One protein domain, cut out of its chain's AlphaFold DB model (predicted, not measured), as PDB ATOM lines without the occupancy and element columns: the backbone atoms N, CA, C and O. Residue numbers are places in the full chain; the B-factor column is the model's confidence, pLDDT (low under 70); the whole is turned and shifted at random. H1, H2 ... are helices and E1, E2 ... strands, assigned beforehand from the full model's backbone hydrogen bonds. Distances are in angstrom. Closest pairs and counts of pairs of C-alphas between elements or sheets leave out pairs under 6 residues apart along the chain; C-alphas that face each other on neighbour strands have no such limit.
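What this domain is: This is residues 183 to 294 of the 296 residues of an uncharacterized protein of Bacillus mycoides (UniProt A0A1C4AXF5). A strongly twisted sheet of four antiparallel strands, E1 to E4, has the helix H2 packed on one face, in two layers. Two short helices, H1 and H3, lie side by side toward one end of the longest axis, and the turn between E2 and E3 reaches toward the other end. The printed part has 112 residues, with three named helices and four named strands in the order H1 H2 E1 E2 E3 E4 H3, and the sheet's order is E1 E2 E3 E4. The class is mixed, helices and strands, with under half of the residues in named elements. The whole is compact, with a radius of gyration of the C-alphas of 14.3 A and spans of 44 by 32 by 25 A.

How they stand to each other: H1, residues 183 to 188, is not on the sheet. It touches H3, residues 286 to 293, at a shallow tilt of 17 degrees, opposite ways; the closest C-alphas, of Leu 185 and Ile 288, are 6.3 A apart. H2, residues 206 to 217, is on the sheet, and its closest C-alpha pair with E1, residues 227 to 232, is Glu 214 and Leu 229 at 6.5 A. H2 and H3 only just touch, with 3 pairs of C-alphas within 8 A, through residues 212 to 216 of H2 alone; the closest are Ala 212 and Leu 286 at 6.6 A. H3 only grazes the sheet with residues 286 to 288. E1, E2 at residues 241 to 248, E3 at 254 to 262 and E4 at 267 to 272 form a meander, each strand the antiparallel neighbour of the one before. N 230 and O 244 are 2.9 A apart in the hairpin E1 and E2, N 243 and O 260 2.8 A in E2 and E3, and N 269 and O 261 2.8 A in E3 and E4. In H2 and H3 every O i to N i+4 pair is within hydrogen-bond range; in H1, 1 of 2.

Where its parts are: H1 begins at C-alpha 183 at (220.109, 145.204, 147.813). H2 is 16.3 A long. E1 and E4 are each 15.8 A long, E2 is 23.0 A and E3 is 22.7 A. E3 bends by 55 degrees at residue 257. H3 ends at C-alpha 293 at (220.326, 136.208, 156.802).

The domain as a whole: The C-alphas of Lys 184 and Gly 252 are the two farthest apart, at 45.3 A. The printed part has no cut. The links H1 to H2 and E4 to H3 are long. The mean pLDDT of the printed part is 80.6; residues 197 to 204, 206, 233 to 238 and 252 to 253 are under 70.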
ATOM      1  N   GLU A 183     219.846 145.200 149.264       80.44
ATOM      2  CA  GLU A 183     220.109 145.204 147.813       80.44
ATOM      3  C   GLU A 183     221.520 145.700 147.482       80.44
ATOM      4  O   GLU A 183     222.188 145.150 146.601       80.44
ATOM      5  N   LYS A 184     222.014 146.702 148.216       81.94
ATOM      6  CA  LYS A 184     223.409 147.138 148.100       81.94
ATOM      7  C   LYS A 184     224.375 146.044 148.557       81.94
ATOM      8  O   LYS A 184     225.368 145.801 147.877       81.94
ATOM      9  N   LEU A 185     224.058 145.361 149.656       81.12
ATOM     10  CA  LEU A 185     224.864 144.266 150.196       81.12
ATOM     11  C   LEU A 185     224.989 143.081 149.231       81.12
ATOM     12  O   LEU A 185     226.099 142.610 149.003       81.12
ATOM     13  N   LYS A 186     223.900 142.659 148.575       83.25
ATOM     14  CA  LYS A 186     223.944 141.577 147.570       83.25
ATOM     15  C   LYS A 186     224.961 141.830 146.454       83.25
ATOM     16  O   LYS A 186     225.629 140.901 146.018       83.25
ATOM     17  N   LYS A 187     225.106 143.080 146.001       82.56
ATOM     18  CA  LYS A 187     226.104 143.440 144.974       82.56
ATOM     19  C   LYS A 187     227.536 143.285 145.491       82.56
ATOM     20  O   LYS A 187     228.434 142.903 144.757       82.56
ATOM     21  N   GLN A 188     227.740 143.520 146.781       84.62
ATOM     22  CA  GLN A 188     229.054 143.454 147.408       84.62
ATOM     23  C   GLN A 188     229.505 142.032 147.764       84.62
ATOM     24  O   GLN A 188     230.658 141.875 148.150       84.62
ATOM     25  N   LEU A 189     228.662 141.003 147.585       84.12
ATOM     26  CA  LEU A 189     229.038 139.597 147.810       84.12
ATOM     27  C   LEU A 189     230.274 139.182 147.002       84.12
ATOM     28  O   LEU A 189     231.038 138.336 147.455       84.12
ATOM     29  N   THR A 190     230.484 139.786 145.825       82.56
ATOM     30  CA  THR A 190     231.605 139.431 144.939       82.56
ATOM     31  C   THR A 190     232.439 140.612 144.424       82.56
ATOM     32  O   THR A 190     233.548 140.409 143.933       82.56
ATOM     33  N   ASP A 191     231.992 141.857 144.614       78.69
ATOM     34  CA  ASP A 191     232.637 143.049 144.035       78.69
ATOM     35  C   ASP A 191     233.919 143.521 144.766       78.69
ATOM     36  O   ASP A 191     234.461 144.574 144.436       78.69
ATOM     37  N   LYS A 192     234.424 142.788 145.772       79.31
ATOM     38  CA  LYS A 192     235.628 143.132 146.576       79.31
ATOM     39  C   LYS A 192     235.626 144.538 147.206       79.31
ATOM     40  O   LYS A 192     236.664 145.031 147.639       79.31
ATOM     41  N   THR A 193     234.471 145.201 147.280       80.19
ATOM     42  CA  THR A 193     234.343 146.571 147.816       80.19
ATOM     43  C   THR A 193     234.001 146.615 149.303       80.19
ATOM     44  O   THR A 193     234.150 147.661 149.934       80.19
ATOM     45  N   PHE A 194     233.520 145.507 149.866       80.06
ATOM     46  CA  PHE A 194     233.269 145.373 151.297       80.06
ATOM     47  C   PHE A 194     234.569 145.186 152.080       80.06
ATOM     48  O   PHE A 194     235.438 144.408 151.686       80.06
ATOM     49  N   VAL A 195     234.662 145.898 153.200       80.50
ATOM     50  CA  VAL A 195     235.745 145.797 154.176       80.50
ATOM     51  C   VAL A 195     235.127 145.254 155.453       80.50
ATOM     52  O   VAL A 195     234.159 145.833 155.953       80.50
ATOM     53  N   ALA A 196     235.661 144.140 155.948       74.06
ATOM     54  CA  ALA A 196     235.159 143.536 157.171       74.06
ATOM     55  C   ALA A 196     235.465 144.414 158.394       74.06
ATOM     56  O   ALA A 196     236.501 145.090 158.411       74.06
ATOM     57  N   PRO A 197     234.609 144.382 159.430       68.44
ATOM     58  CA  PRO A 197     234.960 144.924 160.736       68.44
ATOM     59  C   PRO A 197     236.240 144.262 161.256       68.44
ATOM     60  O   PRO A 197     236.507 143.091 160.973       68.44
ATOM     61  N   SER A 198     237.030 144.993 162.041       67.88
ATOM     62  CA  SER A 198     238.172 144.383 162.730       67.88
ATOM     63  C   SER A 198     237.694 143.301 163.710       67.88
ATOM     64  O   SER A 198     236.545 143.334 164.151       67.88
ATOM     65  N   PHE A 199     238.555 142.359 164.117       59.72
ATOM     66  CA  PHE A 199     238.190 141.341 165.122       59.72
ATOM     67  C   PHE A 199     237.638 141.946 166.428       59.72
ATOM     68  O   PHE A 199     236.845 141.316 167.124       59.72
ATOM     69  N   GLU A 200     238.046 143.171 166.761       50.50
ATOM     70  CA  GLU A 200     237.588 143.919 167.937       50.50
ATOM     71  C   GLU A 200     236.202 144.554 167.723       50.50
ATOM     72  O   GLU A 200     235.457 144.762 168.678       50.50
ATOM     73  N   GLU A 201     235.833 144.814 166.469       48.44
ATOM     74  CA  GLU A 201     234.587 145.463 166.045       48.44
ATOM     75  C   GLU A 201     233.543 144.473 165.492       48.44
ATOM     76  O   GLU A 201     232.533 144.892 164.927       48.44
ATOM     77  N   GLY A 202     233.761 143.164 165.665       55.59
ATOM     78  CA  GLY A 202     232.843 142.111 165.207       55.59
ATOM     79  C   GLY A 202     233.316 141.326 163.981       55.59
ATOM     80  O   GLY A 202     232.506 140.681 163.323       55.59
ATOM     81  N   GLY A 203     234.610 141.386 163.660       60.00
ATOM     82  CA  GLY A 203     235.261 140.513 162.688       60.00
ATOM     83  C   GLY A 203     235.375 139.060 163.179       60.00
ATOM     84  O   GLY A 203     235.607 138.837 164.364       60.00
ATOM     85  N   TYR A 204     235.285 138.081 162.275       62.69
ATOM     86  CA  TYR A 204     235.436 136.648 162.542       62.69
ATOM     87  C   TYR A 204     236.796 136.305 163.144       62.69
ATOM     88  O   TYR A 204     237.811 136.323 162.456       62.69
ATOM     89  N   LYS A 205     236.832 135.871 164.401       70.50
ATOM     90  CA  LYS A 205     237.991 135.160 164.965       70.50
ATOM     91  C   LYS A 205     238.196 133.831 164.235       70.50
ATOM     92  O   LYS A 205     237.253 133.301 163.666       70.50
ATOM     93  N   ALA A 206     239.383 133.224 164.333       66.12
ATOM     94  CA  ALA A 206     239.690 131.950 163.659       66.12
ATOM     95  C   ALA A 206     238.601 130.869 163.847       66.12
ATOM     96  O   ALA A 206     238.100 130.324 162.874       66.12
ATOM     97  N   LYS A 207     238.129 130.654 165.083       70.12
ATOM     98  CA  LYS A 207     237.039 129.697 165.366       70.12
ATOM     99  C   LYS A 207     235.685 130.094 164.767       70.12
ATOM    100  O   LYS A 207     234.869 129.234 164.462       70.12
ATOM    101  N   GLU A 208     235.418 131.391 164.655       79.06
ATOM    102  CA  GLU A 208     234.182 131.912 164.062       79.06
ATOM    103  C   GLU A 208     234.252 131.839 162.528       79.06
ATOM    104  O   GLU A 208     233.234 131.607 161.886       79.06
ATOM    105  N   LEU A 209     235.455 131.953 161.955       82.00
ATOM    106  CA  LEU A 209     235.724 131.744 160.536       82.00
ATOM    107  C   LEU A 209     235.477 130.288 160.131       82.00
ATOM    108  O   LEU A 209     234.821 130.051 159.120       82.00
ATOM    109  N   ASP A 210     235.951 129.329 160.932       83.62
ATOM    110  CA  ASP A 210     235.707 127.901 160.704       83.62
ATOM    111  C   ASP A 210     234.198 127.609 160.716       83.62
ATOM    112  O   ASP A 210     233.666 127.047 159.760       83.62
ATOM    113  N   ALA A 211     233.483 128.099 161.734       85.94
ATOM    114  CA  ALA A 211     232.033 127.940 161.843       85.94
ATOM    115  C   ALA A 211     231.268 128.620 160.691       85.94
ATOM    116  O   ALA A 211     230.300 128.063 160.170       85.94
ATOM    117  N   ALA A 212     231.694 129.812 160.261       87.06
ATOM    118  CA  ALA A 212     231.096 130.512 159.125       87.06
ATOM    119  C   ALA A 212     231.323 129.751 157.809       87.06
ATOM    120  O   ALA A 212     230.409 129.634 156.989       87.06
ATOM    121  N   MET A 213     232.516 129.183 157.620       90.00
ATOM    122  CA  MET A 213     232.848 128.364 156.457       90.00
ATOM    123  C   MET A 213     232.094 127.033 156.445       90.00
ATOM    124  O   MET A 213     231.599 126.633 155.390       90.00
ATOM    125  N   GLU A 214     231.941 126.366 157.591       89.56
ATOM    126  CA  GLU A 214     231.075 125.188 157.732       89.56
ATOM    127  C   GLU A 214     229.613 125.536 157.420       89.56
ATOM    128  O   GLU A 214     228.940 124.839 156.653       89.56
ATOM    129  N   GLY A 215     229.120 126.660 157.944       88.19
ATOM    130  CA  GLY A 215     227.796 127.188 157.627       88.19
ATOM    131  C   GLY A 215     227.587 127.362 156.121       88.19
ATOM    132  O   GLY A 215     226.616 126.861 155.555       88.19
ATOM    133  N   TYR A 216     228.535 128.011 155.451       89.06
ATOM    134  CA  TYR A 216     228.461 128.283 154.020       89.06
ATOM    135  C   TYR A 216     228.595 127.020 153.150       89.06
ATOM    136  O   TYR A 216     227.786 126.791 152.248       89.06
ATOM    137  N   LEU A 217     229.608 126.186 153.407       88.81
ATOM    138  CA  LEU A 217     229.971 125.067 152.531       88.81
ATOM    139  C   LEU A 217     229.202 123.774 152.820       88.81
ATOM    140  O   LEU A 217     229.053 122.960 151.904       88.81
ATOM    141  N   ILE A 218     228.744 123.565 154.056       88.88
ATOM    142  CA  ILE A 218     228.207 122.276 154.518       88.88
ATOM    143  C   ILE A 218     226.710 122.359 154.832       88.88
ATOM    144  O   ILE A 218     225.951 121.499 154.388       88.88
ATOM    145  N   SER A 219     226.247 123.406 155.524       84.06
ATOM    146  CA  SER A 219     224.886 123.431 156.102       84.06
ATOM    147  C   SER A 219     223.743 123.419 155.076       84.06
ATOM    148  O   SER A 219     222.608 123.101 155.419       84.06
ATOM    149  N   THR A 220     224.024 123.747 153.814       78.94
ATOM    150  CA  THR A 220     223.044 123.734 152.713       78.94
ATOM    151  C   THR A 220     223.104 122.469 151.848       78.94
ATOM    152  O   THR A 220     222.352 122.351 150.878       78.94
ATOM    153  N   LYS A 221     223.994 121.515 152.156       84.25
ATOM    154  CA  LYS A 221     224.106 120.241 151.429       84.25
ATOM    155  C   LYS A 221     222.976 119.288 151.824       84.25
ATOM    156  O   LYS A 221     222.456 119.344 152.927       84.25
ATOM    157  N   GLU A 222     222.624 118.379 150.915       86.00
ATOM    158  CA  GLU A 222     221.563 117.380 151.135       86.00
ATOM    159  C   GLU A 222     221.889 116.402 152.280       86.00
ATOM    160  O   GLU A 222     220.981 115.950 152.969       86.00
ATOM    161  N   LYS A 223     223.182 116.115 152.495       86.00
ATOM    162  CA  LYS A 223     223.712 115.296 153.598       86.00
ATOM    163  C   LYS A 223     224.916 115.984 154.242       86.00
ATOM    164  O   LYS A 223     226.046 115.694 153.847       86.00
ATOM    165  N   PRO A 224     224.709 116.966 155.131       86.00
ATOM    166  CA  PRO A 224     225.793 117.708 155.776       86.00
ATOM    167  C   PRO A 224     226.776 116.814 156.541       86.00
ATOM    168  O   PRO A 224     227.968 117.091 156.549       86.00
ATOM    169  N   GLU A 225     226.289 115.718 157.125       85.94
ATOM    170  CA  GLU A 225     227.068 114.733 157.880       85.94
ATOM    171  C   GLU A 225     228.126 113.998 157.047       85.94
ATOM    172  O   GLU A 225     229.077 113.461 157.606       85.94
ATOM    173  N   ASP A 226     227.992 114.005 155.717       87.56
ATOM    174  CA  ASP A 226     228.967 113.405 154.803       87.56
ATOM    175  C   ASP A 226     230.179 114.318 154.566       87.56
ATOM    176  O   ASP A 226     231.064 113.962 153.787       87.56
ATOM    177  N   TYR A 227     230.204 115.523 155.139       87.12
ATOM    178  CA  TYR A 227     231.213 116.534 154.853       87.12
ATOM    179  C   TYR A 227     231.952 116.977 156.110       87.12
ATOM    180  O   TYR A 227     231.361 117.188 157.162       87.12
ATOM    181  N   GLU A 228     233.251 117.207 155.948       87.25
ATOM    182  CA  GLU A 228     234.112 117.774 156.982       87.25
ATOM    183  C   GLU A 228     234.919 118.928 156.398       87.25
ATOM    184  O   GLU A 228     235.358 118.879 155.241       87.25
ATOM    185  N   LEU A 229     235.129 119.970 157.199       89.62
ATOM    186  CA  LEU A 229     236.001 121.076 156.844       89.62
ATOM    187  C   LEU A 229     237.313 120.949 157.618       89.62
ATOM    188  O   LEU A 229     237.327 120.905 158.841       89.62
ATOM    189  N   GLU A 230     238.426 120.902 156.897       87.56
ATOM    190  CA  GLU A 230     239.760 120.920 157.488       87.56
ATOM    191  C   GLU A 230     240.431 122.256 157.167       87.56
ATOM    192  O   GLU A 230     240.586 122.615 155.997       87.56
ATOM    193  N   GLN A 231     240.863 122.976 158.199       87.06
ATOM    194  CA  GLN A 231     241.756 124.117 158.033       87.06
ATOM    195  C   GLN A 231     243.181 123.612 157.777       87.06
ATOM    196  O   GLN A 231     243.692 122.761 158.502       87.06
ATOM    197  N   LEU A 232     243.829 124.115 156.727       81.81
ATOM    198  CA  LEU A 232     245.184 123.710 156.361       81.81
ATOM    199  C   LEU A 232     246.204 124.628 157.049       81.81
ATOM    200  O   LEU A 232     246.123 125.847 156.909       81.81
ATOM    201  N   GLU A 233     247.197 124.048 157.732       67.06
ATOM    202  CA  GLU A 233     248.189 124.759 158.573       67.06
ATOM    203  C   GLU A 233     249.210 125.633 157.813       67.06
ATOM    204  O   GLU A 233     250.247 126.003 158.350       67.06
ATOM    205  N   ASN A 234     248.940 126.017 156.567       63.84
ATOM    206  CA  ASN A 234     249.790 126.941 155.824       63.84
ATOM    207  C   ASN A 234     248.919 127.956 155.084       63.84
ATOM    208  O   ASN A 234     248.280 127.575 154.097       63.84
ATOM    209  N   PRO A 235     248.878 129.233 155.514       64.38
ATOM    210  CA  PRO A 235     248.267 130.267 154.697       64.38
ATOM    211  C   PRO A 235     248.995 130.338 153.352       64.38
ATOM    212  O   PRO A 235     250.191 130.052 153.254       64.38
ATOM    213  N   ASN A 236     248.273 130.695 152.293       65.88
ATOM    214  CA  ASN A 236     248.918 130.914 151.001       65.88
ATOM    215  C   ASN A 236     249.842 132.154 151.054       65.88
ATOM    216  O   ASN A 236     249.834 132.920 152.020       65.88
ATOM    217  N   ASN A 237     250.614 132.386 149.988       55.91
ATOM    218  CA  ASN A 237     251.533 133.532 149.886       55.91
ATOM    219  C   ASN A 237     250.847 134.914 150.003       55.91
ATOM    220  O   ASN A 237     251.542 135.914 150.163       55.91
ATOM    221  N   ASP A 238     249.511 134.967 149.962       63.00
ATOM    222  CA  ASP A 238     248.701 136.185 150.065       63.00
ATOM    223  C   ASP A 238     248.085 136.380 151.467       63.00
ATOM    224  O   ASP A 238     247.255 137.267 151.670       63.00
ATOM    225  N   GLY A 239     248.473 135.554 152.448       72.50
ATOM    226  CA  GLY A 239     247.996 135.652 153.830       72.50
ATOM    227  C   GLY A 239     246.539 135.222 154.021       72.50
ATOM    228  O   GLY A 239     245.909 135.631 154.996       72.50
ATOM    229  N   MET A 240     245.989 134.425 153.098       83.38
ATOM    230  CA  MET A 240     244.632 133.880 153.201       83.38
ATOM    231  C   MET A 240     244.617 132.571 153.992       83.38
ATOM    232  O   MET A 240     245.517 131.739 153.853       83.38
ATOM    233  N   SER A 241     243.546 132.352 154.754       87.00
ATOM    234  CA  SER A 241     243.280 131.072 155.416       87.00
ATOM    235  C   SER A 241     242.830 130.035 154.390       87.00
ATOM    236  O   SER A 241     241.951 130.317 153.572       87.00
ATOM    237  N   LEU A 242     243.418 128.837 154.427       88.94
ATOM    238  CA  LEU A 242     243.108 127.753 153.496       88.94
ATOM    239  C   LEU A 242     242.254 126.673 154.153       88.94
ATOM    240  O   LEU A 242     242.510 126.252 155.278       88.94
ATOM    241  N   PHE A 243     241.285 126.176 153.391       90.12
ATOM    242  CA  PHE A 243     240.345 125.153 153.817       90.12
ATOM    243  C   PHE A 243     240.243 124.042 152.777       90.12
ATOM    244  O   PHE A 243     240.169 124.301 151.573       90.12
ATOM    245  N   ALA A 244     240.188 122.798 153.236       88.75
ATOM    246  CA  ALA A 244     239.840 121.637 152.436       88.75
ATOM    247  C   ALA A 244     238.459 121.128 152.859       88.75
ATOM    248  O   ALA A 244     238.258 120.711 153.996       88.75
ATOM    249  N   LEU A 245     237.514 121.127 151.920       90.19
ATOM    250  CA  LEU A 245     236.238 120.449 152.096       90.19
ATOM    251  C   LEU A 245     236.434 118.982 151.737       90.19
ATOM    252  O   LEU A 245     236.725 118.650 150.581       90.19
ATOM    253  N   ARG A 246     236.275 118.103 152.717       84.38
ATOM    254  CA  ARG A 246     236.324 116.657 152.540       84.38
ATOM    255  C   ARG A 246     234.916 116.091 152.497       84.38
ATOM    256  O   ARG A 246     234.006 116.636 153.110       84.38
ATOM    257  N   LYS A 247     234.746 115.018 151.729       85.75
ATOM    258  CA  LYS A 247     233.497 114.271 151.639       85.75
ATOM    259  C   LYS A 247     233.755 112.790 151.897       85.75
ATOM    260  O   LYS A 247     234.645 112.211 151.267       85.75
ATOM    261  N   ASP A 248     232.959 112.190 152.770       80.94
ATOM    262  CA  ASP A 248     232.876 110.746 152.938       80.94
ATOM    263  C   ASP A 248     232.102 110.131 151.760       80.94
ATOM    264  O   ASP A 248     231.022 110.579 151.366       80.94
ATOM    265  N   ASN A 249     232.693 109.112 151.141       77.25
ATOM    266  CA  ASN A 249     232.059 108.362 150.064       77.25
ATOM    267  C   ASN A 249     231.328 107.098 150.543       77.25
ATOM    268  O   ASN A 249     230.886 106.320 149.697       77.25
ATOM    269  N   HIS A 250     231.218 106.888 151.860       74.56
ATOM    270  CA  HIS A 250     230.601 105.730 152.522       74.56
ATOM    271  C   HIS A 250     231.264 104.381 152.203       74.56
ATOM    272  O   HIS A 250     230.741 103.327 152.555       74.56
ATOM    273  N   ASN A 251     232.444 104.401 151.570       71.12
ATOM    274  CA  ASN A 251     233.260 103.223 151.259       71.12
ATOM    275  C   ASN A 251     234.537 103.173 152.119       71.12
ATOM    276  O   ASN A 251     235.525 102.550 151.728       71.12
ATOM    277  N   GLY A 252     234.533 103.862 153.267       58.47
ATOM    278  CA  GLY A 252     235.669 103.947 154.188       58.47
ATOM    279  C   GLY A 252     236.789 104.882 153.725       58.47
ATOM    280  O   GLY A 252     237.903 104.772 154.227       58.47
ATOM    281  N   ASN A 253     236.521 105.775 152.764       67.06
ATOM    282  CA  ASN A 253     237.492 106.735 152.247       67.06
ATOM    283  C   ASN A 253     236.899 108.148 152.210       67.06
ATOM    284  O   ASN A 253     235.841 108.377 151.628       67.06
ATOM    285  N   MET A 254     237.655 109.116 152.721       73.44
ATOM    286  CA  MET A 254     237.362 110.534 152.538       73.44
ATOM    287  C   MET A 254     238.170 111.094 151.372       73.44
ATOM    288  O   MET A 254     239.368 110.833 151.251       73.44
ATOM    289  N   PHE A 255     237.535 111.893 150.519       77.44
ATOM    290  CA  PHE A 255     238.217 112.588 149.428       77.44
ATOM    291  C   PHE A 255     238.045 114.100 149.540       77.44
ATOM    292  O   PHE A 255     237.057 114.592 150.082       77.44
ATOM    293  N   VAL A 256     239.009 114.853 149.006       82.00
ATOM    294  CA  VAL A 256     238.920 116.317 148.944       82.00
ATOM    295  C   VAL A 256     237.936 116.695 147.839       82.00
ATOM    296  O   VAL A 256     238.231 116.532 146.656       82.00
ATOM    297  N   ALA A 257     236.764 117.188 148.233       81.19
ATOM    298  CA  ALA A 257     235.708 117.651 147.339       81.19
ATOM    299  C   ALA A 257     235.969 119.071 146.814       81.19
ATOM    300  O   ALA A 257     235.490 119.427 145.740       81.19
ATOM    301  N   GLY A 258     236.734 119.877 147.550       83.81
ATOM    302  CA  GLY A 258     237.123 121.217 147.126       83.81
ATOM    303  C   GLY A 258     238.149 121.837 148.061       83.81
ATOM    304  O   GLY A 258     238.338 121.380 149.188       83.81
ATOM    305  N   ARG A 259     238.818 122.885 147.582       89.81
ATOM    306  CA  ARG A 259     239.697 123.721 148.397       89.81
ATOM    307  C   ARG A 259     239.293 125.172 148.247       89.81
ATOM    308  O   ARG A 259     238.970 125.610 147.143       89.81
ATOM    309  N   TYR A 260     239.341 125.891 149.354       91.19
ATOM    310  CA  TYR A 260     238.874 127.260 149.440       91.19
ATOM    311  C   TYR A 260     239.891 128.116 150.180       91.19
ATOM    312  O   TYR A 260     240.583 127.635 151.076       91.19
ATOM    313  N   ALA A 261     239.978 129.379 149.787       90.19
ATOM    314  CA  ALA A 261     240.771 130.390 150.468       90.19
ATOM    315  C   ALA A 261     239.841 131.486 150.986       90.19
ATOM    316  O   ALA A 261     238.871 131.830 150.307       90.19
ATOM    317  N   VAL A 262     240.136 132.034 152.161       90.31
ATOM    318  CA  VAL A 262     239.378 133.149 152.735       90.31
ATOM    319  C   VAL A 262     240.312 134.300 153.059       90.31
ATOM    320  O   VAL A 262     241.325 134.115 153.735       90.31
ATOM    321  N   ASP A 263     239.982 135.487 152.552       86.88
ATOM    322  CA  ASP A 263     240.750 136.698 152.831       86.88
ATOM    323  C   ASP A 263     240.325 137.384 154.140       86.88
ATOM    324  O   ASP A 263     239.305 137.063 154.754       86.88
ATOM    325  N   LYS A 264     241.106 138.386 154.557       81.88
ATOM    326  CA  LYS A 264     240.857 139.171 155.778       81.88
ATOM    327  C   LYS A 264     239.502 139.890 155.811       81.88
ATOM    328  O   LYS A 264     239.045 140.268 156.883       81.88
ATOM    329  N   ASN A 265     238.880 140.110 154.651       83.81
ATOM    330  CA  ASN A 265     237.572 140.750 154.531       83.81
ATOM    331  C   ASN A 265     236.425 139.727 154.491       83.81
ATOM    332  O   ASN A 265     235.269 140.117 154.324       83.81
ATOM    333  N   GLY A 266     236.724 138.433 154.637       85.12
ATOM    334  CA  GLY A 266     235.747 137.352 154.625       85.12
ATOM    335  C   GLY A 266     235.275 136.951 153.229       85.12
ATOM    336  O   GLY A 266     234.245 136.285 153.130       85.12
ATOM    337  N   TYR A 267     235.973 137.344 152.153       89.88
ATOM    338  CA  TYR A 267     235.659 136.804 150.828       89.88
ATOM    339  C   TYR A 267     236.203 135.394 150.679       89.88
ATOM    340  O   TYR A 267     237.369 135.136 150.979       89.88
ATOM    341  N   VAL A 268     235.357 134.510 150.161       91.44
ATOM    342  CA  VAL A 268     235.682 133.106 149.913       91.44
ATOM    343  C   VAL A 268     236.022 132.923 148.442       91.44
ATOM    344  O   VAL A 268     235.284 133.384 147.575       91.44
ATOM    345  N   TYR A 269     237.097 132.206 148.151       92.00
ATOM    346  CA  TYR A 269     237.569 131.907 146.802       92.00
ATOM    347  C   TYR A 269     237.742 130.402 146.633       92.00
ATOM    348  O   TYR A 269     238.103 129.710 147.585       92.00
ATOM    349  N   GLU A 270     237.566 129.887 145.417       90.62
ATOM    350  CA  GLU A 270     238.124 128.571 145.090       90.62
ATOM    351  C   GLU A 270     239.652 128.659 145.047       90.62
ATOM    352  O   GLU A 270     240.216 129.633 144.539       90.62
ATOM    353  N   TYR A 271     240.318 127.626 145.551       88.06
ATOM    354  CA  TYR A 271     241.771 127.539 145.574       88.06
ATOM    355  C   TYR A 271     242.270 126.468 144.604       88.06
ATOM    356  O   TYR A 271     241.916 125.289 144.723       88.06
ATOM    357  N   ASP A 272     243.121 126.871 143.660       83.56
ATOM    358  CA  ASP A 272     243.812 125.948 142.769       83.56
ATOM    359  C   ASP A 272     245.068 125.416 143.462       83.56
ATOM    360  O   ASP A 272     246.032 126.140 143.717       83.56
ATOM    361  N   PHE A 273     245.052 124.123 143.777       80.56
ATOM    362  CA  PHE A 273     246.162 123.468 144.457       80.56
ATOM    363  C   PHE A 273     247.404 123.310 143.573       80.56
ATOM    364  O   PHE A 273     248.518 123.330 144.090       80.56
ATOM    365  N   PHE A 274     247.230 123.140 142.260       80.31
ATOM    366  CA  PHE A 274     248.349 122.960 141.336       80.31
ATOM    367  C   PHE A 274     249.056 124.285 141.075       80.31
ATOM    368  O   PHE A 274     250.283 124.330 141.033       80.31
ATOM    369  N   GLU A 275     248.282 125.361 140.951       82.44
ATOM    370  CA  GLU A 275     248.809 126.713 140.749       82.44
ATOM    371  C   GLU A 275     249.149 127.431 142.065       82.44
ATOM    372  O   GLU A 275     249.728 128.514 142.038       82.44
ATOM    373  N   GLN A 276     248.806 126.822 143.207       80.69
ATOM    374  CA  GLN A 276     249.003 127.345 144.563       80.69
ATOM    375  C   GLN A 276     248.462 128.769 144.754       80.69
ATOM    376  O   GLN A 276     249.086 129.609 145.406       80.69
ATOM    377  N   LYS A 277     247.294 129.055 144.168       84.69
ATOM    378  CA  LYS A 277     246.692 130.392 144.195       84.69
ATOM    379  C   LYS A 277     245.168 130.346 144.288       84.69
ATOM    380  O   LYS A 277     244.522 129.407 143.818       84.69
ATOM    381  N   ALA A 278     244.594 131.388 144.882       86.56
ATOM    382  CA  ALA A 278     243.154 131.615 144.847       86.56
ATOM    383  C   ALA A 278     242.722 132.085 143.449       86.56
ATOM    384  O   ALA A 278     243.475 132.773 142.756       86.56
ATOM    385  N   LYS A 279     241.506 131.729 143.027       86.94
ATOM    386  CA  LYS A 279     240.907 132.303 141.816       86.94
ATOM    387  C   LYS A 279     240.619 133.793 142.015       86.94
ATOM    388  O   LYS A 279     240.327 134.236 143.121       86.94
ATOM    389  N   ASP A 280     240.634 134.559 140.926       85.56
ATOM    390  CA  ASP A 280     240.462 136.017 140.990       85.56
ATOM    391  C   ASP A 280     239.064 136.437 141.462       85.56
ATOM    392  O   ASP A 280     238.908 137.476 142.113       85.56
ATOM    393  N   THR A 281     238.047 135.638 141.138       86.88
ATOM    394  CA  THR A 281     236.645 135.926 141.445       86.88
ATOM    395  C   THR A 281     236.237 135.278 142.771       86.88
ATOM    396  O   THR A 281     236.318 134.053 142.887       86.88
ATOM    397  N   PRO A 282     235.783 136.063 143.763       90.12
ATOM    398  CA  PRO A 282     235.222 135.517 144.992       90.12
ATOM    399  C   PRO A 282     233.867 134.854 144.723       90.12
ATOM    400  O   PRO A 282     233.092 135.303 143.880       90.12
ATOM    401  N   LEU A 283     233.579 133.796 145.471       89.56
ATOM    402  CA  LEU A 283     232.304 133.086 145.473       89.56
ATOM    403  C   LEU A 283     231.247 133.820 146.302       89.56
ATOM    404  O   LEU A 283     230.079 133.851 145.926       89.56
ATOM    405  N   THR A 284     231.658 134.376 147.442       91.38
ATOM    406  CA  THR A 284     230.784 135.100 148.371       91.38
ATOM    407  C   THR A 284     231.605 135.930 149.361       91.38
ATOM    408  O   THR A 284     232.839 135.870 149.361       91.38
ATOM    409  N   ASN A 285     230.914 136.651 150.247       91.12
ATOM    410  CA  ASN A 285     231.470 137.264 151.442       91.12
ATOM    411  C   ASN A 285     230.688 136.813 152.686       91.12
ATOM    412  O   ASN A 285     229.486 137.068 152.787       91.12
ATOM    413  N   LEU A 286     231.380 136.186 153.641       86.56
ATOM    414  CA  LEU A 286     230.770 135.571 154.826       86.56
ATOM    415  C   LEU A 286     230.014 136.586 155.705       86.56
ATOM    416  O   LEU A 286     228.903 136.302 156.145       86.56
ATOM    417  N   TYR A 287     230.545 137.802 155.879       83.31
ATOM    418  CA  TYR A 287     229.883 138.842 156.679       83.31
ATOM    419  C   TYR A 287     228.596 139.331 156.033       83.31
ATOM    420  O   TYR A 287     227.593 139.577 156.700       83.31
ATOM    421  N   ILE A 288     228.632 139.514 154.715       84.19
ATOM    422  CA  ILE A 288     227.466 139.972 153.969       84.19
ATOM    423  C   ILE A 288     226.378 138.900 154.004       84.19
ATOM    424  O   ILE A 288     225.219 139.240 154.227       84.19
ATOM    425  N   GLU A 289     226.740 137.627 153.830       83.19
ATOM    426  CA  GLU A 289     225.811 136.500 153.975       83.19
ATOM    427  C   GLU A 289     225.150 136.491 155.354       83.19
ATOM    428  O   GLU A 289     223.927 136.388 155.455       83.19
ATOM    429  N   GLU A 290     225.919 136.676 156.427       82.06
ATOM    430  CA  GLU A 290     225.358 136.750 157.775       82.06
ATOM    431  C   GLU A 290     224.377 137.927 157.925       82.06
ATOM    432  O   GLU A 290     223.249 137.739 158.386       82.06
ATOM    433  N   LEU A 291     224.747 139.125 157.455       81.50
ATOM    434  CA  LEU A 291     223.892 140.320 157.497       81.50
ATOM    435  C   LEU A 291     222.612 140.181 156.659       81.50
ATOM    436  O   LEU A 291     221.567 140.725 157.022       81.50
ATOM    437  N   LEU A 292     222.673 139.473 155.530       81.38
ATOM    438  CA  LEU A 292     221.504 139.205 154.689       81.38
ATOM    439  C   LEU A 292     220.546 138.200 155.340       81.38
ATOM    440  O   LEU A 292     219.333 138.304 155.128       81.38
ATOM    441  N   ASN A 293     221.075 137.281 156.150       77.06
ATOM    442  CA  ASN A 293     220.326 136.208 156.802       77.06
ATOM    443  C   ASN A 293     219.815 136.560 158.216       77.06
ATOM    444  O   ASN A 293     219.022 135.801 158.782       77.06
ATOM    445  N   GLN A 294     220.188 137.716 158.778       73.69
ATOM    446  CA  GLN A 294     219.579 138.232 160.008       73.69
ATOM    447  C   GLN A 294     218.078 138.516 159.792       73.69
ATOM    448  O   GLN A 294     217.678 139.231 158.865       73.69
TER     449      GLN A 294